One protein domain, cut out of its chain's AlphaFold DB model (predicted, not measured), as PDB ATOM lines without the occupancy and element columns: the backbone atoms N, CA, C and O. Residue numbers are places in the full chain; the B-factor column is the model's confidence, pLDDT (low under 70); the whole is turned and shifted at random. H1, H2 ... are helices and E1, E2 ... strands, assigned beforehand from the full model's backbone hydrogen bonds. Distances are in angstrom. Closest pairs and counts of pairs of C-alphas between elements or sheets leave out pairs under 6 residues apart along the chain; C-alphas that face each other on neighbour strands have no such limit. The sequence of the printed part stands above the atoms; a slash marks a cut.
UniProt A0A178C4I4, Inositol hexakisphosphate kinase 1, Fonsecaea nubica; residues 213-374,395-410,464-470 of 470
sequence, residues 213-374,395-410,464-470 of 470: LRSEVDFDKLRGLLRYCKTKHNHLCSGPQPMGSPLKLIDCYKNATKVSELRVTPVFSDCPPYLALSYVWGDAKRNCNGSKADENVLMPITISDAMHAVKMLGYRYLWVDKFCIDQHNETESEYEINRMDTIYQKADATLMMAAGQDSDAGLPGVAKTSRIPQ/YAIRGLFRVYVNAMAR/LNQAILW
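AT A GLANCE: This is residues 213 to 374, 395 to 410 and 464 to 470 of the 470 residues of the protein "Inositol hexakisphosphate kinase 1" of Fonsecaea nubica (UniProt A0A178C4I4). A strongly twisted sheet of five strands forms the core, with H3 packed along one face and the short helix H6 over the opposite face. The longest helix, H1, lies beyond the E5 edge, residues 231 to 236 stick out, and H7 and H8 are set off from the sheet. The printed part has 185 residues, with eight named helices and five named strands, in the order H1 H2 E1 E2 E3 H3 E4 H4 H5 H6 E5 H7 H8. The sheet is mixed, in the order E2 E1 E4 E3 E5; the class is mixed, helices and strands, with under half of the residues in named elements. The whole is compact, with a radius of gyration of the C-alphas of 16.5 A and spans of 42 by 38 by 34 A.

IN THESE COORDINATES: The strands are E2, residues 264 to 267; E1, 247 to 251, 12.4 A long; E4, 317 to 319; E3, 274 to 278, 13.4 A; and E5, 349 to 352. The helices are H3, 301 to 312, 16.4 A; H6, 340 to 346; H4, 321 to 324; H5, 330 to 337; H1, 219 to 232, 19.4 A; H2, 234 to 237; H7, 395 to 398; and H8, 401 to 410, 14.2 A. C-alpha 219 is at (178.636, 175.724, 185.352) and C-alpha 410 at (165.491, 211.509, 186.206).

HOW THE PARTS SIT: E1 and E2 form an antiparallel hairpin, with N 249 and O 265 2.9 A apart. E1 is antiparallel to E4, with N 250 and O 318 at 2.9 A. E3 is parallel to E4, with N 319 and O 275 at 2.8 A, and to E5, with N 351 and O 276 at 2.8 A. E3, H3 and E4 make a strand-helix-strand unit, two parallel neighbour strands with a helix between, with a right-handed crossover. H3 is on the sheet at a height of 8.3 A, over E3; the closest C-alphas are those of Leu 275 and Val 310, 6.8 A. H6 is on the opposite face, also at a height of 8.3 A; its Tyr 344 and Ala 276 of E3 have C-alphas 6.5 A apart. H4 only grazes the sheet and is near H5. H1 and H3 are close but not clearly touching, with the C-alphas of Phe 219 and Met 312 6.4 A apart. H1 and H2 are also close but not clearly touching, with the C-alphas of Cys 229 and Cys 237 7.3 A apart. H7 and H8 meet only through their link, and H8 is only just apart from H6, at 8.3 A. Every O i to N i+4 pair is within hydrogen-bond range in H1, H3, H5 and H6, and 5 of 6 in H8; H2, H4 and H7 are too short for such a pair.

THE WHOLE: The C-alphas of Lys 232 and Ala 293 are the two farthest apart, 47.6 A. Residues 375 to 394 and 411 to 463 are not printed, with C-alpha gaps of 19.4 A and 29.6 A. The links E1 to E2 and E3 to H3 are long. The mean pLDDT of the printed part is 73.0; 60 residues are under 70, among them 283 to 296, 395 to 410 and 464 to 470.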
ATOM      1  N   LEU A 213     175.531 175.182 199.203       65.81
ATOM      2  CA  LEU A 213     176.409 175.670 198.143       65.81
ATOM      3  C   LEU A 213     177.708 174.860 198.168       65.81
ATOM      4  O   LEU A 213     178.348 174.719 199.210       65.81
ATOM      5  N   ARG A 214     178.096 174.324 197.008       73.75
ATOM      6  CA  ARG A 214     179.398 173.674 196.823       73.75
ATOM      7  C   ARG A 214     180.519 174.721 196.908       73.75
ATOM      8  O   ARG A 214     180.282 175.915 196.731       73.75
ATOM      9  N   SER A 215     181.747 174.265 197.146       79.19
ATOM     10  CA  SER A 215     182.956 175.106 197.112       79.19
ATOM     11  C   SER A 215     183.204 175.753 195.744       79.19
ATOM     12  O   SER A 215     183.831 176.808 195.675       79.19
ATOM     13  N   GLU A 216     182.694 175.131 194.680       84.25
ATOM     14  CA  GLU A 216     182.857 175.509 193.275       84.25
ATOM     15  C   GLU A 216     181.500 175.792 192.608       84.25
ATOM     16  O   GLU A 216     180.451 175.307 193.043       84.25
ATOM     17  N   VAL A 217     181.525 176.592 191.541       83.50
ATOM     18  CA  VAL A 217     180.362 176.928 190.712       83.50
ATOM     19  C   VAL A 217     179.967 175.749 189.822       83.50
ATOM     20  O   VAL A 217     180.773 175.214 189.064       83.50
ATOM     21  N   ASP A 218     178.681 175.399 189.851       80.69
ATOM     22  CA  ASP A 218     178.085 174.437 188.925       80.69
ATOM     23  C   ASP A 218     177.782 175.123 187.577       80.69
ATOM     24  O   ASP A 218     176.716 175.710 187.362       80.69
ATOM     25  N   PHE A 219     178.764 175.104 186.672       83.12
ATOM     26  CA  PHE A 219     178.636 175.724 185.352       83.12
ATOM     27  C   PHE A 219     177.614 175.021 184.448       83.12
ATOM     28  O   PHE A 219     177.061 175.673 183.565       83.12
ATOM     29  N   ASP A 220     177.306 173.740 184.666       79.88
ATOM     30  CA  ASP A 220     176.227 173.052 183.948       79.88
ATOM     31  C   ASP A 220     174.864 173.641 184.298       79.88
ATOM     32  O   ASP A 220     174.080 173.972 183.404       79.88
ATOM     33  N   LYS A 221     174.616 173.887 185.589       73.19
ATOM     34  CA  LYS A 221     173.413 174.584 186.046       73.19
ATOM     35  C   LYS A 221     173.311 175.996 185.464       73.19
ATOM     36  O   LYS A 221     172.238 176.370 184.986       73.19
ATOM     37  N   LEU A 222     174.406 176.764 185.447       77.19
ATOM     38  CA  LEU A 222     174.418 178.107 184.846       77.19
ATOM     39  C   LEU A 222     174.184 178.071 183.324       77.19
ATOM     40  O   LEU A 222     173.406 178.869 182.807       77.19
ATOM     41  N   ARG A 223     174.775 177.112 182.595       80.94
ATOM     42  CA  ARG A 223     174.478 176.898 181.164       80.94
ATOM     43  C   ARG A 223     173.008 176.531 180.938       80.94
ATOM     44  O   ARG A 223     172.420 176.991 179.962       80.94
ATOM     45  N   GLY A 224     172.406 175.745 181.833       67.69
ATOM     46  CA  GLY A 224     170.973 175.437 181.826       67.69
ATOM     47  C   GLY A 224     170.094 176.682 181.990       67.69
ATOM     48  O   GLY A 224     169.184 176.888 181.190       67.69
ATOM     49  N   LEU A 225     170.416 177.543 182.962       69.75
ATOM     50  CA  LEU A 225     169.744 178.830 183.200       69.75
ATOM     51  C   LEU A 225     169.837 179.765 181.984       69.75
ATOM     52  O   LEU A 225     168.816 180.262 181.510       69.75
ATOM     53  N   LEU A 226     171.038 179.952 181.426       74.38
ATOM     54  CA  LEU A 226     171.242 180.785 180.235       74.38
ATOM     55  C   LEU A 226     170.519 180.224 179.006       74.38
ATOM     56  O   LEU A 226     169.920 180.986 178.248       74.38
ATOM     57  N   ARG A 227     170.535 178.897 178.812       74.00
ATOM     58  CA  ARG A 227     169.790 178.245 177.726       74.00
ATOM     59  C   ARG A 227     168.292 178.474 177.878       74.00
ATOM     60  O   ARG A 227     167.666 178.828 176.889       74.00
ATOM     61  N   TYR A 228     167.740 178.310 179.082       67.12
ATOM     62  CA  TYR A 228     166.329 178.588 179.342       67.12
ATOM     63  C   TYR A 228     165.987 180.044 179.028       67.12
ATOM     64  O   TYR A 228     165.064 180.296 178.265       67.12
ATOM     65  N   CYS A 229     166.769 181.002 179.533       69.56
ATOM     66  CA  CYS A 229     166.556 182.421 179.252       69.56
ATOM     67  C   CYS A 229     166.527 182.702 177.737       69.56
ATOM     68  O   CYS A 229     165.596 183.326 177.231       69.56
ATOM     69  N   LYS A 230     167.481 182.146 176.983       70.69
ATOM     70  CA  LYS A 230     167.545 182.297 175.522       70.69
ATOM     71  C   LYS A 230     166.401 181.627 174.762       70.69
ATOM     72  O   LYS A 230     165.972 182.172 173.756       70.69
ATOM     73  N   THR A 231     165.922 180.460 175.198       66.69
ATOM     74  CA  THR A 231     164.857 179.719 174.493       66.69
ATOM     75  C   THR A 231     163.448 180.079 174.951       66.69
ATOM     76  O   THR A 231     162.488 179.758 174.254       66.69
ATOM     77  N   LYS A 232     163.309 180.697 176.130       61.53
ATOM     78  CA  LYS A 232     162.025 180.993 176.772       61.53
ATOM     79  C   LYS A 232     161.821 182.457 177.147       61.53
ATOM     80  O   LYS A 232     160.731 182.747 177.601       61.53
ATOM     81  N   HIS A 233     162.763 183.382 176.951       61.47
ATOM     82  CA  HIS A 233     162.512 184.822 177.159       61.47
ATOM     83  C   HIS A 233     162.790 185.691 175.920       61.47
ATOM     84  O   HIS A 233     162.817 186.913 176.053       61.47
ATOM     85  N   ASN A 234     162.978 185.083 174.736       61.84
ATOM     86  CA  ASN A 234     163.057 185.693 173.395       61.84
ATOM     87  C   ASN A 234     163.197 187.231 173.387       61.84
ATOM     88  O   ASN A 234     164.297 187.753 173.554       61.84
ATOM     89  N   HIS A 235     162.097 187.972 173.228       56.03
ATOM     90  CA  HIS A 235     162.111 189.433 173.064       56.03
ATOM     91  C   HIS A 235     162.179 190.239 174.374       56.03
ATOM     92  O   HIS A 235     162.315 191.457 174.325       56.03
ATOM     93  N   LEU A 236     162.079 189.586 175.535       56.44
ATOM     94  CA  LEU A 236     162.151 190.225 176.855       56.44
ATOM     95  C   LEU A 236     163.594 190.373 177.337       56.44
ATOM     96  O   LEU A 236     163.936 191.372 177.965       56.44
ATOM     97  N   CYS A 237     164.441 189.392 177.016       62.56
ATOM     98  CA  CYS A 237     165.866 189.407 177.342       62.56
ATOM     99  C   CYS A 237     166.766 189.780 176.147       62.56
ATOM    100  O   CYS A 237     167.940 190.063 176.361       62.56
ATOM    101  N   SER A 238     166.246 189.838 174.912       56.38
ATOM    102  CA  SER A 238     167.014 190.298 173.740       56.38
ATOM    103  C   SER A 238     166.822 191.796 173.490       56.38
ATOM    104  O   SER A 238     165.750 192.227 173.065       56.38
ATOM    105  N   GLY A 239     167.872 192.596 173.698       55.47
ATOM    106  CA  GLY A 239     167.847 194.040 173.436       55.47
ATOM    107  C   GLY A 239     167.579 194.381 171.951       55.47
ATOM    108  O   GLY A 239     168.351 193.962 171.089       55.47
ATOM    109  N   PRO A 240     166.539 195.170 171.607       50.84
ATOM    110  CA  PRO A 240     165.992 195.234 170.243       50.84
ATOM    111  C   PRO A 240     166.715 196.203 169.283       50.84
ATOM    112  O   PRO A 240     166.074 196.766 168.398       50.84
ATOM    113  N   GLN A 241     168.016 196.472 169.453       56.16
ATOM    114  CA  GLN A 241     168.728 197.493 168.661       56.16
ATOM    115  C   GLN A 241     170.129 197.057 168.202       56.16
ATOM    116  O   GLN A 241     170.906 196.566 169.026       56.16
ATOM    117  N   PRO A 242     170.536 197.339 166.945       59.94
ATOM    118  CA  PRO A 242     171.928 197.211 166.513       59.94
ATOM    119  C   PRO A 242     172.858 198.088 167.360       59.94
ATOM    120  O   PRO A 242     172.434 199.062 167.988       59.94
ATOM    121  N   MET A 243     174.148 197.759 167.419       65.56
ATOM    122  CA  MET A 243     175.137 198.643 168.039       65.56
ATOM    123  C   MET A 243     175.622 199.655 166.996       65.56
ATOM    124  O   MET A 243     176.276 199.278 166.033       65.56
ATOM    125  N   GLY A 244     175.275 200.936 167.168       66.62
ATOM    126  CA  GLY A 244     175.568 201.995 166.186       66.62
ATOM    127  C   GLY A 244     177.045 202.403 166.075       66.62
ATOM    128  O   GLY A 244     177.375 203.308 165.314       66.62
ATOM    129  N   SER A 245     177.926 201.776 166.851       72.75
ATOM    130  CA  SER A 245     179.358 202.067 166.930       72.75
ATOM    131  C   SER A 245     180.092 200.867 167.545       72.75
ATOM    132  O   SER A 245     179.506 200.167 168.377       72.75
ATOM    133  N   PRO A 246     181.353 200.601 167.148       82.44
ATOM    134  CA  PRO A 246     182.066 199.382 167.528       82.44
ATOM    135  C   PRO A 246     182.254 199.249 169.043       82.44
ATOM    136  O   PRO A 246     182.381 200.250 169.748       82.44
ATOM    137  N   LEU A 247     182.313 198.012 169.533       88.62
ATOM    138  CA  LEU A 247     182.568 197.688 170.938       88.62
ATOM    139  C   LEU A 247     183.903 196.966 171.082       88.62
ATOM    140  O   LEU A 247     184.164 195.981 170.394       88.62
ATOM    141  N   LYS A 248     184.750 197.435 171.994       92.06
ATOM    142  CA  LYS A 248     185.988 196.747 172.366       92.06
ATOM    143  C   LYS A 248     185.653 195.573 173.295       92.06
ATOM    144  O   LYS A 248     184.971 195.756 174.299       92.06
ATOM    145  N   LEU A 249     186.130 194.372 172.969       93.31
ATOM    146  CA  LEU A 249     185.886 193.138 173.728       93.31
ATOM    147  C   LEU A 249     187.185 192.350 173.952       93.31
ATOM    148  O   LEU A 249     188.055 192.309 173.080       93.31
ATOM    149  N   ILE A 250     187.300 191.699 175.109       94.38
ATOM    150  CA  ILE A 250     188.404 190.797 175.463       94.38
ATOM    151  C   ILE A 250     188.143 189.412 174.864       94.38
ATOM    152  O   ILE A 250     187.091 188.827 175.110       94.38
ATOM    153  N   ASP A 251     189.111 188.850 174.135       93.12
ATOM    154  CA  ASP A 251     189.083 187.451 173.674       93.12
ATOM    155  C   ASP A 251     189.604 186.501 174.772       93.12
ATOM    156  O   ASP A 251     190.810 186.294 174.910       93.12
ATOM    157  N   CYS A 252     188.707 185.897 175.559       92.94
ATOM    158  CA  CYS A 252     189.059 185.084 176.735       92.94
ATOM    159  C   CYS A 252     189.774 183.757 176.412       92.94
ATOM    160  O   CYS A 252     190.308 183.104 177.320       92.94
ATOM    161  N   TYR A 253     189.809 183.359 175.135       89.69
ATOM    162  CA  TYR A 253     190.580 182.212 174.642       89.69
ATOM    163  C   TYR A 253     192.050 182.555 174.361       89.69
ATOM    164  O   TYR A 253     192.859 181.655 174.127       89.69
ATOM    165  N   LYS A 254     192.434 183.836 174.415       87.31
ATOM    166  CA  LYS A 254     193.840 184.237 174.503       87.31
ATOM    167  C   LYS A 254     194.230 184.269 175.976       87.31
ATOM    168  O   LYS A 254     193.756 185.105 176.738       87.31
ATOM    169  N   ASN A 255     195.059 183.307 176.377       75.81
ATOM    170  CA  ASN A 255     195.591 183.253 177.734       75.81
ATOM    171  C   ASN A 255     196.440 184.503 177.988       75.81
ATOM    172  O   ASN A 255     197.450 184.703 177.319       75.81
ATOM    173  N   ALA A 256     196.014 185.306 178.959       82.81
ATOM    174  CA  ALA A 256     196.717 186.480 179.447       82.81
ATOM    175  C   ALA A 256     196.925 186.312 180.957       82.81
ATOM    176  O   ALA A 256     195.967 186.235 181.728       82.81
ATOM    177  N   THR A 257     198.184 186.205 181.365       83.06
ATOM    178  CA  THR A 257     198.630 186.217 182.765       83.06
ATOM    179  C   THR A 257     198.944 187.634 183.240       83.06
ATOM    180  O   THR A 257     198.836 187.925 184.433       83.06
ATOM    181  N   LYS A 258     199.272 188.524 182.298       84.00
ATOM    182  CA  LYS A 258     199.540 189.947 182.511       84.00
ATOM    183  C   LYS A 258     198.554 190.819 181.744       84.00
ATOM    184  O   LYS A 258     198.037 190.420 180.702       84.00
ATOM    185  N   VAL A 259     198.331 192.041 182.218       82.44
ATOM    186  CA  VAL A 259     197.456 193.030 181.558       82.44
ATOM    187  C   VAL A 259     197.961 193.385 180.150       82.44
ATOM    188  O   VAL A 259     197.162 193.577 179.239       82.44
ATOM    189  N   SER A 260     199.280 193.396 179.946       75.50
ATOM    190  CA  SER A 260     199.947 193.622 178.652       75.50
ATOM    191  C   SER A 260     199.662 192.544 177.594       75.50
ATOM    192  O   SER A 260     199.765 192.814 176.400       75.50
ATOM    193  N   GLU A 261     199.270 191.336 178.009       81.44
ATOM    194  CA  GLU A 261     198.948 190.200 177.131       81.44
ATOM    195  C   GLU A 261     197.469 190.204 176.684       81.44
ATOM    196  O   GLU A 261     197.046 189.372 175.877       81.44
ATOM    197  N   LEU A 262     196.657 191.126 177.215       82.94
ATOM    198  CA  LEU A 262     195.210 191.142 177.036       82.94
ATOM    199  C   LEU A 262     194.805 191.587 175.623       82.94
ATOM    200  O   LEU A 262     194.910 192.758 175.253       82.94
ATOM    201  N   ARG A 263     194.260 190.660 174.830       84.69
ATOM    202  CA  ARG A 263     193.746 190.970 173.490       84.69
ATOM    203  C   ARG A 263     192.354 191.605 173.555       84.69
ATOM    204  O   ARG A 263     191.343 190.909 173.452       84.69
ATOM    205  N   VAL A 264     192.322 192.932 173.635       85.69
ATOM    206  CA  VAL A 264     191.120 193.748 173.407       85.69
ATOM    207  C   VAL A 264     190.975 194.023 171.906       85.69
ATOM    208  O   VAL A 264     191.892 194.550 171.280       85.69
ATOM    209  N   THR A 265     189.847 193.645 171.302       84.50
ATOM    210  CA  THR A 265     189.576 193.824 169.862       84.50
ATOM    211  C   THR A 265     188.291 194.639 169.668       84.50
ATOM    212  O   THR A 265     187.288 194.289 170.288       84.50
ATOM    213  N   PRO A 266     188.274 195.702 168.838       84.75
ATOM    214  CA  PRO A 266     187.034 196.368 168.451       84.75
ATOM    215  C   PRO A 266     186.228 195.463 167.512       84.75
ATOM    216  O   PRO A 266     186.773 194.927 166.546       84.75
ATOM    217  N   VAL A 267     184.936 195.312 167.783       81.00
ATOM    218  CA  VAL A 267     184.012 194.529 166.962       81.00
ATOM    219  C   VAL A 267     182.908 195.436 166.432       81.00
ATOM    220  O   VAL A 267     182.361 196.253 167.171       81.00
ATOM    221  N   PHE A 268     182.641 195.327 165.132       72.50
ATOM    222  CA  PHE A 268     181.682 196.153 164.394       72.50
ATOM    223  C   PHE A 268     180.300 195.473 164.349       72.50
ATOM    224  O   PHE A 268     180.023 194.604 165.176       72.50
ATOM    225  N   SER A 269     179.425 195.911 163.435       56.28
ATOM    226  CA  SER A 269     178.098 195.333 163.182       56.28
ATOM    227  C   SER A 269     178.127 193.800 163.193       56.28
ATOM    228  O   SER A 269     179.086 193.207 162.706       56.28
ATOM    229  N   ASP A 270     177.087 193.193 163.767       67.19
ATOM    230  CA  ASP A 270     177.048 191.790 164.216       67.19
ATOM    231  C   ASP A 270     177.998 191.509 165.397       67.19
ATOM    232  O   ASP A 270     178.830 190.600 165.387       67.19
ATOM    233  N   CYS A 271     177.851 192.317 166.456       75.56
ATOM    234  CA  CYS A 271     178.569 192.142 167.718       75.56
ATOM    235  C   CYS A 271     178.335 190.716 168.272       75.56
ATOM    236  O   CYS A 271     177.182 190.336 168.494       75.56
ATOM    237  N   PRO A 272     179.393 189.914 168.487       86.88
ATOM    238  CA  PRO A 272     179.267 188.517 168.872       86.88
ATOM    239  C   PRO A 272     178.763 188.388 170.315       86.88
ATOM    240  O   PRO A 272     179.060 189.258 171.135       86.88
ATOM    241  N   PRO A 273     178.097 187.270 170.664       88.19
ATOM    242  CA  PRO A 273     177.688 186.973 172.033       88.19
ATOM    243  C   PRO A 273     178.824 187.168 173.041       88.19
ATOM    244  O   PRO A 273     179.892 186.548 172.938       88.19
ATOM    245  N   TYR A 274     178.583 188.028 174.027       91.75
ATOM    246  CA  TYR A 274     179.544 188.396 175.059       91.75
ATOM    247  C   TYR A 274     178.865 188.500 176.422       91.75
ATOM    248  O   TYR A 274     177.656 188.713 176.518       91.75
ATOM    249  N   LEU A 275     179.665 188.355 177.475       92.62
ATOM    250  CA  LEU A 275     179.255 188.665 178.842       92.62
ATOM    251  C   LEU A 275     179.883 189.992 179.275       92.62
ATOM    252  O   LEU A 275     180.947 190.364 178.778       92.62
ATOM    253  N   ALA A 276     179.268 190.690 180.223       93.12
ATOM    254  CA  ALA A 276     179.859 191.862 180.873       93.12
ATOM    255  C   ALA A 276     180.346 191.519 182.291       93.12
ATOM    256  O   ALA A 276     179.818 190.602 182.921       93.12
ATOM    257  N   LEU A 277     181.328 192.259 182.812       94.00
ATOM    258  CA  LEU A 277     181.764 192.184 184.211       94.00
ATOM    259  C   LEU A 277     181.444 193.489 184.947       94.00
ATOM    260  O   LEU A 277     181.926 194.550 184.564       94.00
ATOM    261  N   SER A 278     180.705 193.385 186.051       88.12
ATOM    262  CA  SER A 278     180.486 194.470 187.011       88.12
ATOM    263  C   SER A 278     181.224 194.161 188.315       88.12
ATOM    264  O   SER A 278     181.033 193.099 188.912       88.12
ATOM    265  N   TYR A 279     182.121 195.052 188.736       86.62
ATOM    266  CA  TYR A 279     183.028 194.855 189.869       86.62
ATOM    267  C   TYR A 279     183.584 196.197 190.365       86.62
ATOM    268  O   TYR A 279     183.495 197.214 189.676       86.62
ATOM    269  N   VAL A 280     184.194 196.211 191.552       82.62
ATOM    270  CA  VAL A 280     184.890 197.392 192.083       82.62
ATOM    271  C   VAL A 280     186.353 197.367 191.635       82.62
ATOM    272  O   VAL A 280     187.045 196.375 191.837       82.62
ATOM    273  N   TRP A 281     186.862 198.454 191.048       83.31
ATOM    274  CA  TRP A 281     188.261 198.511 190.586       83.31
ATOM    275  C   TRP A 281     189.286 198.561 191.730       83.31
ATOM    276  O   TRP A 281     190.417 198.108 191.565       83.31
ATOM    277  N   GLY A 282     188.915 199.136 192.876       76.88
ATOM    278  CA  GLY A 282     189.823 199.391 193.994       76.88
ATOM    279  C   GLY A 282     190.671 200.657 193.828       76.88
ATOM    280  O   GLY A 282     190.369 201.551 193.037       76.88
ATOM    281  N   ASP A 283     191.738 200.757 194.620       65.38
ATOM    282  CA  ASP A 283     192.483 202.005 194.808       65.38
ATOM    283  C   ASP A 283     193.365 202.368 193.591       65.38
ATOM    284  O   ASP A 283     194.170 201.567 193.106       65.38
ATOM    285  N   ALA A 284     193.257 203.606 193.102       53.97
ATOM    286  CA  ALA A 284     193.841 204.041 191.822       53.97
ATOM    287  C   ALA A 284     195.386 204.053 191.782       53.97
ATOM    288  O   ALA A 284     195.977 204.269 190.729       53.97
ATOM    289  N   LYS A 285     196.059 203.839 192.921       47.66
ATOM    290  CA  LYS A 285     197.530 203.809 193.028       47.66
ATOM    291  C   LYS A 285     198.161 202.432 192.821       47.66
ATOM    292  O   LYS A 285     199.360 202.369 192.584       47.66
ATOM    293  N   ARG A 286     197.388 201.350 192.957       48.28
ATOM    294  CA  ARG A 286     197.834 199.973 192.654       48.28
ATOM    295  C   ARG A 286     197.439 199.533 191.243       48.28
ATOM    296  O   ARG A 286     197.918 198.523 190.751       48.28
ATOM    297  N   ASN A 287     196.557 200.301 190.610       50.09
ATOM    298  CA  ASN A 287     195.929 199.972 189.347       50.09
ATOM    299  C   ASN A 287     196.637 200.664 188.180       50.09
ATOM    300  O   ASN A 287     196.390 201.829 187.880       50.09
ATOM    301  N   CYS A 288     197.505 199.923 187.501       49.53
ATOM    302  CA  CYS A 288     198.127 200.361 186.258       49.53
ATOM    303  C   CYS A 288     197.072 200.346 185.137       49.53
ATOM    304  O   CYS A 288     196.588 199.285 184.740       49.53
ATOM    305  N   ASN A 289     196.684 201.524 184.641       49.34
ATOM    306  CA  ASN A 289     195.532 201.709 183.744       49.34
ATOM    307  C   ASN A 289     195.816 201.335 182.273       49.34
ATOM    308  O   ASN A 289     195.471 202.088 181.371       49.34
ATOM    309  N   GLY A 290     196.491 200.212 182.010       47.53
ATOM    310  CA  GLY A 290     196.768 199.744 180.642       47.53
ATOM    311  C   GLY A 290     197.690 200.652 179.810       47.53
ATOM    312  O   GLY A 290     197.826 200.459 178.604       47.53
ATOM    313  N   SER A 291     198.342 201.641 180.426       43.59
ATOM    314  CA  SER A 291     199.403 202.409 179.779       43.59
ATOM    315  C   SER A 291     200.646 201.536 179.570       43.59
ATOM    316  O   SER A 291     200.937 200.646 180.369       43.59
ATOM    317  N   LYS A 292     201.429 201.833 178.524       44.47
ATOM    318  CA  LYS A 292     202.687 201.143 178.147       44.47
ATOM    319  C   LYS A 292     203.820 201.220 179.198       44.47
ATOM    320  O   LYS A 292     204.975 200.982 178.870       44.47
ATOM    321  N   ALA A 293     203.521 201.645 180.422       44.47
ATOM    322  CA  ALA A 293     204.497 201.985 181.450       44.47
ATOM    323  C   ALA A 293     204.860 200.817 182.384       44.47
ATOM    324  O   ALA A 293     205.836 200.940 183.116       44.47
ATOM    325  N   ASP A 294     204.102 199.714 182.379       53.19
ATOM    326  CA  ASP A 294     204.417 198.549 183.213       53.19
ATOM    327  C   ASP A 294     203.943 197.232 182.570       53.19
ATOM    328  O   ASP A 294     202.824 196.756 182.773       53.19
ATOM    329  N   GLU A 295     204.813 196.633 181.754       57.09
ATOM    330  CA  GLU A 295     204.545 195.375 181.043       57.09
ATOM    331  C   GLU A 295     204.426 194.152 181.971       57.09
ATOM    332  O   GLU A 295     204.100 193.066 181.491       57.09
ATOM    333  N   ASN A 296     204.685 194.299 183.280       66.88
ATOM    334  CA  ASN A 296     204.748 193.204 184.255       66.88
ATOM    335  C   ASN A 296     203.539 193.095 185.194       66.88
ATOM    336  O   ASN A 296     203.526 192.226 186.067       66.88
ATOM    337  N   VAL A 297     202.512 193.922 185.005       79.06
ATOM    338  CA  VAL A 297     201.307 193.921 185.844       79.06
ATOM    339  C   VAL A 297     200.510 192.637 185.627       79.06
ATOM    340  O   VAL A 297     200.004 192.388 184.531       79.06
ATOM    341  N   LEU A 298     200.390 191.829 186.682       83.75
ATOM    342  CA  LEU A 298     199.582 190.609 186.689       83.75
ATOM    343  C   LEU A 298     198.098 190.923 186.450       83.75
ATOM    344  O   LEU A 298     197.604 191.988 186.821       83.75
ATOM    345  N   MET A 299     197.384 189.982 185.836       88.19
ATOM    346  CA  MET A 299     195.938 190.088 185.656       88.19
ATOM    347  C   MET A 299     195.231 190.097 187.023       88.19
ATOM    348  O   MET A 299     195.459 189.166 187.801       88.19
ATOM    349  N   PRO A 300     194.352 191.074 187.316       90.75
ATOM    350  CA  PRO A 300     193.591 191.078 188.561       90.75
ATOM    351  C   PRO A 300     192.712 189.833 188.703       90.75
ATOM    352  O   PRO A 300     192.110 189.381 187.720       90.75
ATOM    353  N   ILE A 301     192.624 189.285 189.917       91.81
ATOM    354  CA  ILE A 301     192.030 187.956 190.159       91.81
ATOM    355  C   ILE A 301     190.566 187.909 189.703       91.81
ATOM    356  O   ILE A 301     190.190 187.009 188.955       91.81
ATOM    357  N   THR A 302     189.766 188.929 190.032       92.12
ATOM    358  CA  THR A 302     188.349 189.024 189.629       92.12
ATOM    359  C   THR A 302     188.174 188.984 188.107       92.12
ATOM    360  O   THR A 302     187.204 188.418 187.605       92.12
ATOM    361  N   ILE A 303     189.123 189.547 187.352       92.94
ATOM    362  CA  ILE A 303     189.075 189.587 185.885       92.94
ATOM    363  C   ILE A 303     189.547 188.252 185.295       92.94
ATOM    364  O   ILE A 303     188.935 187.751 184.354       92.94
ATOM    365  N   SER A 304     190.582 187.635 185.875       93.06
ATOM    366  CA  SER A 304     191.043 186.296 185.482       93.06
ATOM    367  C   SER A 304     189.950 185.238 185.689       93.06
ATOM    368  O   SER A 304     189.654 184.456 184.780       93.06
ATOM    369  N   ASP A 305     189.273 185.284 186.840       94.38
ATOM    370  CA  ASP A 305     188.133 184.424 187.148       94.38
ATOM    371  C   ASP A 305     186.954 184.700 186.204       94.38
ATOM    372  O   ASP A 305     186.354 183.761 185.682       94.38
ATOM    373  N   ALA A 306     186.649 185.967 185.894       95.00
ATOM    374  CA  ALA A 306     185.611 186.307 184.918       95.00
ATOM    375  C   ALA A 306     185.919 185.727 183.525       95.00
ATOM    376  O   ALA A 306     185.052 185.102 182.914       95.00
ATOM    377  N   MET A 307     187.163 185.841 183.044       95.06
ATOM    378  CA  MET A 307     187.600 185.221 181.784       95.06
ATOM    379  C   MET A 307     187.499 183.685 181.819       95.06
ATOM    380  O   MET A 307     187.252 183.064 180.783       95.06
ATOM    381  N   HIS A 308     187.684 183.054 182.982       95.00
ATOM    382  CA  HIS A 308     187.458 181.618 183.157       95.00
ATOM    383  C   HIS A 308     185.961 181.271 183.110       95.00
ATOM    384  O   HIS A 308     185.573 180.386 182.349       95.00
ATOM    385  N   ALA A 309     185.116 181.994 183.848       95.25
ATOM    386  CA  ALA A 309     183.666 181.801 183.852       95.25
ATOM    387  C   ALA A 309     183.055 181.963 182.450       95.25
ATOM    388  O   ALA A 309     182.265 181.123 182.034       95.25
ATOM    389  N   VAL A 310     183.485 182.973 181.685       95.56
ATOM    390  CA  VAL A 310     183.100 183.191 180.275       95.56
ATOM    391  C   VAL A 310     183.328 181.931 179.436       95.56
ATOM    392  O   VAL A 310     182.389 181.437 178.811       95.56
ATOM    393  N   LYS A 311     184.535 181.349 179.500       95.75
ATOM    394  CA  LYS A 311     184.866 180.096 178.800       95.75
ATOM    395  C   LYS A 311     183.992 178.929 179.258       95.75
ATOM    396  O   LYS A 311     183.456 178.202 178.426       95.75
ATOM    397  N   MET A 312     183.808 178.763 180.568       94.88
ATOM    398  CA  MET A 312     183.001 177.675 181.131       94.88
ATOM    399  C   MET A 312     181.507 177.793 180.790       94.88
ATOM    400  O   MET A 312     180.824 176.778 180.658       94.88
ATOM    401  N   LEU A 313     180.995 179.006 180.578       92.56
ATOM    402  CA  LEU A 313     179.626 179.255 180.120       92.56
ATOM    403  C   LEU A 313     179.449 179.085 178.598       92.56
ATOM    404  O   LEU A 313     178.326 179.190 178.109       92.56
ATOM    405  N   GLY A 314     180.521 178.790 177.853       93.50
ATOM    406  CA  GLY A 314     180.498 178.614 176.396       93.50
ATOM    407  C   GLY A 314     180.646 179.913 175.596       93.50
ATOM    408  O   GLY A 314     180.379 179.922 174.397       93.50
ATOM    409  N   TYR A 315     181.072 181.002 176.240       93.19
ATOM    410  CA  TYR A 315     181.304 182.300 175.606       93.19
ATOM    411  C   TYR A 315     182.785 182.520 175.321       93.19
ATOM    412  O   TYR A 315     183.668 181.969 175.980       93.19
ATOM    413  N   ARG A 316     183.060 183.386 174.344       93.88
ATOM    414  CA  ARG A 316     184.421 183.802 173.985       93.88
ATOM    415  C   ARG A 316     184.778 185.195 174.483       93.88
ATOM    416  O   ARG A 316     185.938 185.427 174.819       93.88
ATOM    417  N   TYR A 317     183.807 186.102 174.486       94.88
ATOM    418  CA  TYR A 317     184.050 187.524 174.668       94.88
ATOM    419  C   TYR A 317     183.562 188.028 176.023       94.88
ATOM    420  O   TYR A 317     182.477 187.669 176.485       94.88
ATOM    421  N   LEU A 318     184.377 188.889 176.630       95.62
ATOM    422  CA  LEU A 318     184.075 189.589 177.874       95.62
ATOM    423  C   LEU A 318     184.235 191.094 177.668       95.62
ATOM    424  O   LEU A 318     185.231 191.547 177.099       95.62
ATOM    425  N   TRP A 319     183.279 191.867 178.169       94.88
ATOM    426  CA  TRP A 319     183.409 193.309 178.319       94.88
ATOM    427  C   TRP A 319     183.795 193.661 179.759       94.88
ATOM    428  O   TRP A 319     183.141 193.225 180.708       94.88
ATOM    429  N   VAL A 320     184.856 194.455 179.914       94.19
ATOM    430  CA  VAL A 320     185.338 194.989 181.196       94.19
ATOM    431  C   VAL A 320     185.637 196.466 180.988       94.19
ATOM    432  O   VAL A 320     186.579 196.794 180.269       94.19
ATOM    433  N   ASP A 321     184.863 197.346 181.615       90.31
ATOM    434  CA  ASP A 321     184.985 198.810 181.534       90.31
ATOM    435  C   ASP A 321     186.440 199.329 181.536       90.31
ATOM    436  O   ASP A 321     186.846 200.056 180.630       90.31
ATOM    437  N   LYS A 322     187.264 198.880 182.487       87.38
ATOM    438  CA  LYS A 322     188.667 199.283 182.674       87.38
ATOM    439  C   LYS A 322     189.572 199.030 181.461       87.38
ATOM    440  O   LYS A 322     190.574 199.725 181.305       87.38
ATOM    441  N   PHE A 323     189.255 198.031 180.636       89.06
ATOM    442  CA  PHE A 323     190.079 197.596 179.498       89.06
ATOM    443  C   PHE A 323     189.394 197.786 178.140       89.06
ATOM    444  O   PHE A 323     190.068 197.926 177.121       89.06
ATOM    445  N   CYS A 324     188.063 197.800 178.118       91.44
ATOM    446  CA  CYS A 324     187.253 198.014 176.927       91.44
ATOM    447  C   CYS A 324     186.955 199.498 176.662       91.44
ATOM    448  O   CYS A 324     186.504 199.826 175.571       91.44
ATOM    449  N   ILE A 325     187.225 200.395 177.611       88.25
ATOM    450  CA  ILE A 325     187.154 201.849 177.430       88.25
ATOM    451  C   ILE A 325     188.576 202.416 177.528       88.25
ATOM    452  O   ILE A 325     189.293 202.097 178.481       88.25
ATOM    453  N   ASP A 326     189.001 203.260 176.579       85.06
ATOM    454  CA  ASP A 326     190.292 203.948 176.681       85.06
ATOM    455  C   ASP A 326     190.259 205.034 177.768       85.06
ATOM    456  O   ASP A 326     189.799 206.158 177.570       85.06
ATOM    457  N   GLN A 327     190.817 204.692 178.929       81.25
ATOM    458  CA  GLN A 327     190.897 205.553 180.111       81.25
ATOM    459  C   GLN A 327     191.783 206.800 179.931       81.25
ATOM    460  O   GLN A 327     191.796 207.663 180.808       81.25
ATOM    461  N   HIS A 328     192.544 206.904 178.835       81.50
ATOM    462  CA  HIS A 328     193.380 208.069 178.524       81.50
ATOM    463  C   HIS A 328     192.745 209.011 177.494       81.50
ATOM    464  O   HIS A 328     193.232 210.126 177.309       81.50
ATOM    465  N   ASN A 329     191.670 208.580 176.833       85.56
ATOM    466  CA  ASN A 329     190.946 209.359 175.844       85.56
ATOM    467  C   ASN A 329     189.629 209.843 176.462       85.56
ATOM    468  O   ASN A 329     188.632 209.129 176.435       85.56
ATOM    469  N   GLU A 330     189.630 211.053 177.029       86.88
ATOM    470  CA  GLU A 330     188.462 211.625 177.722       86.88
ATOM    471  C   GLU A 330     187.200 211.607 176.835       86.88
ATOM    472  O   GLU A 330     186.139 211.205 177.302       86.88
ATOM    473  N   THR A 331     187.327 211.919 175.541       87.38
ATOM    474  CA  THR A 331     186.207 211.908 174.583       87.38
ATOM    475  C   THR A 331     185.657 210.504 174.319       87.38
ATOM    476  O   THR A 331     184.443 210.334 174.224       87.38
ATOM    477  N   GLU A 332     186.520 209.488 174.192       85.44
ATOM    478  CA  GLU A 332     186.062 208.095 174.069       85.44
ATOM    479  C   GLU A 332     185.433 207.624 175.383       85.44
ATOM    480  O   GLU A 332     184.345 207.064 175.370       85.44
ATOM    481  N   SER A 333     186.070 207.908 176.519       84.75
ATOM    482  CA  SER A 333     185.587 207.501 177.838       84.75
ATOM    483  C   SER A 333     184.211 208.085 178.156       84.75
ATOM    484  O   SER A 333     183.301 207.341 178.517       84.75
ATOM    485  N   GLU A 334     183.997 209.383 177.921       86.50
ATOM    486  CA  GLU A 334     182.673 210.001 178.044       86.50
ATOM    487  C   GLU A 334     181.652 209.374 177.082       86.50
ATOM    488  O   GLU A 334     180.512 209.127 177.479       86.50
ATOM    489  N   TYR A 335     182.033 209.070 175.838       86.44
ATOM    490  CA  TYR A 335     181.143 208.421 174.871       86.44
ATOM    491  C   TYR A 335     180.728 207.005 175.306       86.44
ATOM    492  O   TYR A 335     179.544 206.672 175.264       86.44
ATOM    493  N   GLU A 336     181.683 206.192 175.759       85.06
ATOM    494  CA  GLU A 336     181.446 204.829 176.241       85.06
ATOM    495  C   GLU A 336     180.600 204.811 177.520       85.06
ATOM    496  O   GLU A 336     179.633 204.055 177.607       85.06
ATOM    497  N   ILE A 337     180.908 205.684 178.486       85.44
ATOM    498  CA  ILE A 337     180.156 205.807 179.744       85.44
ATOM    499  C   ILE A 337     178.694 206.181 179.470       85.44
ATOM    500  O   ILE A 337     177.789 205.571 180.040       85.44
ATOM    501  N   ASN A 338     178.448 207.115 178.545       85.38
ATOM    502  CA  ASN A 338     177.098 207.529 178.151       85.38
ATOM    503  C   ASN A 338     176.286 206.440 177.416       85.38
ATOM    504  O   ASN A 338     175.088 206.632 177.224       85.38
ATOM    505  N   ARG A 339     176.904 205.316 177.013       86.06
ATOM    506  CA  ARG A 339     176.230 204.154 176.398       86.06
ATOM    507  C   ARG A 339     176.379 202.850 177.197       86.06
ATOM    508  O   ARG A 339     176.049 201.779 176.683       86.06
ATOM    509  N   MET A 340     176.877 202.905 178.439       84.19
ATOM    510  CA  MET A 340     177.065 201.711 179.281       84.19
ATOM    511  C   MET A 340     175.755 200.954 179.529       84.19
ATOM    512  O   MET A 340     175.773 199.729 179.600       84.19
ATOM    513  N   ASP A 341     174.622 201.653 179.606       78.56
ATOM    514  CA  ASP A 341     173.287 201.050 179.692       78.56
ATOM    515  C   ASP A 341     173.007 200.090 178.519       78.56
ATOM    516  O   ASP A 341     172.588 198.952 178.718       78.56
ATOM    517  N   THR A 342     173.332 200.526 177.302       81.50
ATOM    518  CA  THR A 342     173.171 199.798 176.044       81.50
ATOM    519  C   THR A 342     174.169 198.647 175.933       81.50
ATOM    520  O   THR A 342     173.844 197.618 175.343       81.50
ATOM    521  N   ILE A 343     175.373 198.794 176.499       85.44
ATOM    522  CA  ILE A 343     176.363 197.710 176.584       85.44
ATOM    523  C   ILE A 343     175.829 196.614 177.517       85.44
ATOM    524  O   ILE A 343     175.612 195.488 177.077       85.44
ATOM    525  N   TYR A 344     175.509 196.939 178.773       84.88
ATOM    526  CA  TYR A 344     174.984 195.953 179.727       84.88
ATOM    527  C   TYR A 344     173.668 195.305 179.263       84.88
ATOM    528  O   TYR A 344     173.495 194.105 179.453       84.88
ATOM    529  N   GLN A 345     172.775 196.048 178.595       79.44
ATOM    530  CA  GLN A 345     171.536 195.511 178.010       79.44
ATOM    531  C   GLN A 345     171.775 194.503 176.866       79.44
ATOM    532  O   GLN A 345     170.893 193.700 176.571       79.44
ATOM    533  N   LYS A 346     172.934 194.554 176.197       80.88
ATOM    534  CA  LYS A 346     173.277 193.690 175.051       80.88
ATOM    535  C   LYS A 346     174.232 192.550 175.395       80.88
ATOM    536  O   LYS A 346     174.555 191.766 174.510       80.88
ATOM    537  N   ALA A 347     174.707 192.475 176.634       85.50
ATOM    538  CA  ALA A 347     175.438 191.315 177.116       85.50
ATOM    539  C   ALA A 347     174.445 190.185 177.431       85.50
ATOM    540  O   ALA A 347     173.442 190.413 178.104       85.50
ATOM    541  N   ASP A 348     174.749 188.955 177.013       83.75
ATOM    542  CA  ASP A 348     173.854 187.806 177.228       83.75
ATOM    543  C   ASP A 348     173.713 187.437 178.718       83.75
ATOM    544  O   ASP A 348     172.748 186.783 179.116       83.75
ATOM    545  N   ALA A 349     174.683 187.849 179.540       86.62
ATOM    546  CA  ALA A 349     174.574 187.976 180.990       86.62
ATOM    547  C   ALA A 349     175.662 188.921 181.533       86.62
ATOM    548  O   ALA A 349     176.683 189.174 180.883       86.62
ATOM    549  N   THR A 350     175.473 189.397 182.765       87.62
ATOM    550  CA  THR A 350     176.481 190.167 183.505       87.62
ATOM    551  C   THR A 350     176.994 189.359 184.692       87.62
ATOM    552  O   THR A 350     176.232 188.997 185.581       87.62
ATOM    553  N   LEU A 351     178.301 189.104 184.731       87.69
ATOM    554  CA  LEU A 351     178.989 188.571 185.903       87.69
ATOM    555  C   LEU A 351     179.160 189.713 186.917       87.69
ATOM    556  O   LEU A 351     179.661 190.778 186.560       87.69
ATOM    557  N   MET A 352     178.751 189.517 188.172       85.19
ATOM    558  CA  MET A 352     178.765 190.576 189.193       85.19
ATOM    559  C   MET A 352     179.595 190.185 190.416       85.19
ATOM    560  O   MET A 352     179.214 189.280 191.153       85.19
ATOM    561  N   MET A 353     180.684 190.909 190.692       82.31
ATOM    562  CA  MET A 353     181.453 190.777 191.935       82.31
ATOM    563  C   MET A 353     180.915 191.734 193.010       82.31
ATOM    564  O   MET A 353     181.530 192.752 193.321       82.31
ATOM    565  N   ALA A 354     179.742 191.423 193.568       73.44
ATOM    566  CA  ALA A 354     179.001 192.339 194.445       73.44
ATOM    567  C   ALA A 354     179.682 192.637 195.801       73.44
ATOM    568  O   ALA A 354     179.489 193.715 196.359       73.44
ATOM    569  N   ALA A 355     180.474 191.700 196.331       73.88
ATOM    570  CA  ALA A 355     181.104 191.808 197.653       73.88
ATOM    571  C   ALA A 355     182.597 192.186 197.618       73.88
ATOM    572  O   ALA A 355     183.218 192.375 198.665       73.88
ATOM    573  N   GLY A 356     183.189 192.274 196.424       74.88
ATOM    574  CA  GLY A 356     184.605 192.597 196.260       74.88
ATOM    575  C   GLY A 356     184.881 194.062 196.583       74.88
ATOM    576  O   GLY A 356     184.145 194.948 196.154       74.88
ATOM    577  N   GLN A 357     185.957 194.329 197.325       79.56
ATOM    578  CA  GLN A 357     186.400 195.701 197.613       79.56
ATOM    579  C   GLN A 357     187.307 196.268 196.506       79.56
ATOM    580  O   GLN A 357     187.480 197.484 196.412       79.56
ATOM    581  N   ASP A 358     187.866 195.396 195.665       84.06
ATOM    582  CA  ASP A 358     188.774 195.719 194.568       84.06
ATOM    583  C   ASP A 358     188.794 194.611 193.491       84.06
ATOM    584  O   ASP A 358     188.039 193.631 193.533       84.06
ATOM    585  N   SER A 359     189.673 194.785 192.500       86.62
ATOM    586  CA  SER A 359     189.843 193.879 191.366       86.62
ATOM    587  C   SER A 359     190.541 192.553 191.690       86.62
ATOM    588  O   SER A 359     190.599 191.688 190.816       86.62
ATOM    589  N   ASP A 360     191.053 192.382 192.910       89.38
ATOM    590  CA  ASP A 360     191.818 191.209 193.345       89.38
ATOM    591  C   ASP A 360     191.025 190.299 194.297       89.38
ATOM    592  O   ASP A 360     191.529 189.269 194.736       89.38
ATOM    593  N   ALA A 361     189.761 190.630 194.573       86.75
ATOM    594  CA  ALA A 361     188.881 189.828 195.422       86.75
ATOM    595  C   ALA A 361     188.555 188.421 194.862       86.75
ATOM    596  O   ALA A 361     188.313 187.508 195.652       86.75
ATOM    597  N   GLY A 362     188.556 188.244 193.532       88.81
ATOM    598  CA  GLY A 362     188.218 186.984 192.852       88.81
ATOM    599  C   GLY A 362     186.715 186.671 192.843       88.81
ATOM    600  O   GLY A 362     185.966 187.210 193.650       88.81
ATOM    601  N   LEU A 363     186.247 185.800 191.943       89.12
ATOM    602  CA  LEU A 363     184.836 185.375 191.889       89.12
ATOM    603  C   LEU A 363     184.622 184.077 192.700       89.12
ATOM    604  O   LEU A 363     185.161 183.038 192.320       89.12
ATOM    605  N   PRO A 364     183.805 184.070 193.774       86.94
ATOM    606  CA  PRO A 364     183.639 182.890 194.621       86.94
ATOM    607  C   PRO A 364     183.125 181.640 193.885       86.94
ATOM    608  O   PRO A 364     182.040 181.610 193.298       86.94
ATOM    609  N   GLY A 365     183.897 180.564 193.999       86.50
ATOM    610  CA  GLY A 365     183.690 179.264 193.367       86.50
ATOM    611  C   GLY A 365     184.175 179.170 191.922       86.50
ATOM    612  O   GLY A 365     183.828 178.203 191.248       86.50
ATOM    613  N   VAL A 366     184.934 180.149 191.428       91.12
ATOM    614  CA  VAL A 366     185.457 180.171 190.057       91.12
ATOM    615  C   VAL A 366     186.970 179.962 190.070       91.12
ATOM    616  O   VAL A 366     187.683 180.570 190.864       91.12
ATOM    617  N   ALA A 367     187.462 179.111 189.165       89.25
ATOM    618  CA  ALA A 367     188.880 178.801 188.981       89.25
ATOM    619  C   ALA A 367     189.622 178.462 190.292       89.25
ATOM    620  O   ALA A 367     189.523 177.337 190.769       89.25
ATOM    621  N   LYS A 368     190.402 179.401 190.850       86.38
ATOM    622  CA  LYS A 368     191.170 179.201 192.097       86.38
ATOM    623  C   LYS A 368     190.541 179.874 193.319       86.38
ATOM    624  O   LYS A 368     190.995 179.641 194.438       86.38
ATOM    625  N   THR A 369     189.517 180.695 193.120       88.31
ATOM    626  CA  THR A 369     188.846 181.441 194.183       88.31
ATOM    627  C   THR A 369     187.728 180.579 194.762       88.31
ATOM    628  O   THR A 369     186.581 180.663 194.337       88.31
ATOM    629  N   SER A 370     188.041 179.711 195.724       82.00
ATOM    630  CA  SER A 370     187.036 178.862 196.385       82.00
ATOM    631  C   SER A 370     185.964 179.683 197.112       82.00
ATOM    632  O   SER A 370     186.268 180.709 197.724       82.00
ATOM    633  N   ARG A 371     184.709 179.208 197.129       79.88
ATOM    634  CA  ARG A 371     183.696 179.769 198.041       79.88
ATOM    635  C   ARG A 371     184.113 179.529 199.490       79.88
ATOM    636  O   ARG A 371     184.600 178.451 199.832       79.88
ATOM    637  N   ILE A 372     183.860 180.516 200.349       73.81
ATOM    638  CA  ILE A 372     183.935 180.333 201.801       73.81
ATOM    639  C   ILE A 372     182.885 179.271 202.173       73.81
ATOM    640  O   ILE A 372     181.716 179.462 201.826       73.81
ATOM    641  N   PRO A 373     183.256 178.160 202.842       65.19
ATOM    642  CA  PRO A 373     182.299 177.125 203.207       65.19
ATOM    643  C   PRO A 373     181.163 177.694 204.058       65.19
ATOM    644  O   PRO A 373     181.406 178.387 205.050       65.19
ATOM    645  N   GLN A 374     179.923 177.377 203.689       58.09
ATOM    646  CA  GLN A 374     178.773 177.701 204.524       58.09
ATOM    647  C   GLN A 374     178.911 176.966 205.861       58.09
ATOM    648  O   GLN A 374     179.228 175.774 205.894       58.09
ATOM    649  N   TYR A 395     169.219 193.577 200.978       26.28
ATOM    650  CA  TYR A 395     170.190 194.633 200.651       26.28
ATOM    651  C   TYR A 395     170.981 194.442 199.350       26.28
ATOM    652  O   TYR A 395     171.455 195.435 198.798       26.28
ATOM    653  N   ALA A 396     171.111 193.219 198.826       30.30
ATOM    654  CA  ALA A 396     171.971 192.957 197.666       30.30
ATOM    655  C   ALA A 396     171.409 193.528 196.348       30.30
ATOM    656  O   ALA A 396     172.169 193.950 195.479       30.30
ATOM    657  N   ILE A 397     170.080 193.571 196.200       29.98
ATOM    658  CA  ILE A 397     169.451 193.769 194.888       29.98
ATOM    659  C   ILE A 397     168.573 195.034 194.829       29.98
ATOM    660  O   ILE A 397     168.611 195.758 193.831       29.98
ATOM    661  N   ARG A 398     167.871 195.410 195.914       28.25
ATOM    662  CA  ARG A 398     167.123 196.691 195.965       28.25
ATOM    663  C   ARG A 398     168.023 197.932 195.882       28.25
ATOM    664  O   ARG A 398     167.535 199.002 195.519       28.25
ATOM    665  N   GLY A 399     169.313 197.805 196.211       26.66
ATOM    666  CA  GLY A 399     170.260 198.923 196.274       26.66
ATOM    667  C   GLY A 399     170.931 199.311 194.952       26.66
ATOM    668  O   GLY A 399     171.238 200.486 194.771       26.66
ATOM    669  N   LEU A 400     171.166 198.369 194.030       30.69
ATOM    670  CA  LEU A 400     172.025 198.613 192.861       30.69
ATOM    671  C   LEU A 400     171.237 199.001 191.603       30.69
ATOM    672  O   LEU A 400     171.396 200.120 191.113       30.69
ATOM    673  N   PHE A 401     170.336 198.145 191.112       26.41
ATOM    674  CA  PHE A 401     169.641 198.388 189.837       26.41
ATOM    675  C   PHE A 401     168.725 199.619 189.869       26.41
ATOM    676  O   PHE A 401     168.796 200.487 188.995       26.41
ATOM    677  N   ARG A 402     167.894 199.751 190.912       26.33
ATOM    678  CA  ARG A 402     166.908 200.841 190.985       26.33
ATOM    679  C   ARG A 402     167.540 202.210 191.249       26.33
ATOM    680  O   ARG A 402     166.921 203.213 190.897       26.33
ATOM    681  N   VAL A 403     168.752 202.255 191.814       29.75
ATOM    682  CA  VAL A 403     169.536 203.490 191.990       29.75
ATOM    683  C   VAL A 403     170.268 203.859 190.700       29.75
ATOM    684  O   VAL A 403     170.162 205.009 190.287       29.75
ATOM    685  N   TYR A 404     170.934 202.915 190.022       26.34
ATOM    686  CA  TYR A 404     171.659 203.216 188.778       26.34
ATOM    687  C   TYR A 404     170.734 203.693 187.647       26.34
ATOM    688  O   TYR A 404     170.998 204.727 187.034       26.34
ATOM    689  N   VAL A 405     169.618 202.998 187.397       28.17
ATOM    690  CA  VAL A 405     168.755 203.306 186.241       28.17
ATOM    691  C   VAL A 405     167.887 204.553 186.479       28.17
ATOM    692  O   VAL A 405     167.801 205.417 185.606       28.17
ATOM    693  N   ASN A 406     167.292 204.725 187.669       25.41
ATOM    694  CA  ASN A 406     166.458 205.910 187.936       25.41
ATOM    695  C   ASN A 406     167.263 207.192 188.195       25.41
ATOM    696  O   ASN A 406     166.712 208.275 187.994       25.41
ATOM    697  N   ALA A 407     168.530 207.103 188.621       28.42
ATOM    698  CA  ALA A 407     169.399 208.278 188.693       28.42
ATOM    699  C   ALA A 407     169.683 208.839 187.290       28.42
ATOM    700  O   ALA A 407     169.556 210.042 187.088       28.42
ATOM    701  N   MET A 408     169.961 207.974 186.305       28.48
ATOM    702  CA  MET A 408     170.152 208.405 184.913       28.48
ATOM    703  C   MET A 408     168.851 208.933 184.285       28.48
ATOM    704  O   MET A 408     168.841 210.015 183.699       28.48
ATOM    705  N   ALA A 409     167.728 208.227 184.455       27.81
ATOM    706  CA  ALA A 409     166.465 208.608 183.815       27.81
ATOM    707  C   ALA A 409     165.865 209.931 184.338       27.81
ATOM    708  O   ALA A 409     165.232 210.662 183.575       27.81
ATOM    709  N   ARG A 410     166.051 210.271 185.625       28.05
ATOM    710  CA  ARG A 410     165.491 211.509 186.206       28.05
ATOM    711  C   ARG A 410     166.320 212.770 185.954       28.05
ATOM    712  O   ARG A 410     165.746 213.853 186.037       28.05
ATOM    713  N   LEU A 464     177.803 189.089 203.270       27.75
ATOM    714  CA  LEU A 464     177.891 189.759 201.966       27.75
ATOM    715  C   LEU A 464     178.784 188.994 200.978       27.75
ATOM    716  O   LEU A 464     178.429 188.879 199.809       27.75
ATOM    717  N   ASN A 465     179.880 188.390 201.449       31.27
ATOM    718  CA  ASN A 465     180.826 187.625 200.623       31.27
ATOM    719  C   ASN A 465     180.249 186.347 199.967       31.27
ATOM    720  O   ASN A 465     180.981 185.662 199.254       31.27
ATOM    721  N   GLN A 466     178.979 185.994 200.206       35.72
ATOM    722  CA  GLN A 466     178.370 184.745 199.722       35.72
ATOM    723  C   GLN A 466     177.397 184.928 198.543       35.72
ATOM    724  O   GLN A 466     177.235 183.995 197.753       35.72
ATOM    725  N   ALA A 467     176.797 186.114 198.380       27.31
ATOM    726  CA  ALA A 467     175.749 186.386 197.390       27.31
ATOM    727  C   ALA A 467     176.332 186.778 196.016       27.31
ATOM    728  O   ALA A 467     176.291 187.945 195.620       27.31
ATOM    729  N   ILE A 468     176.950 185.816 195.314       33.94
ATOM    730  CA  ILE A 468     177.614 186.041 194.015       33.94
ATOM    731  C   ILE A 468     177.348 184.906 193.013       33.94
ATOM    732  O   ILE A 468     177.578 183.727 193.313       33.94
ATOM    733  N   LEU A 469     176.955 185.331 191.802       26.91
ATOM    734  CA  LEU A 469     176.529 184.562 190.624       26.91
ATOM    735  C   LEU A 469     175.243 183.744 190.815       26.91
ATOM    736  O   LEU A 469     175.294 182.551 191.122       26.91
ATOM    737  N   TRP A 470     174.120 184.411 190.531       27.48
ATOM    738  CA  TRP A 470     172.802 183.845 190.238       27.48
ATOM    739  C   TRP A 470     172.255 184.461 188.953       27.48
ATOM    740  O   TRP A 470     172.496 185.674 188.766       27.48
TER     741      TRP A 470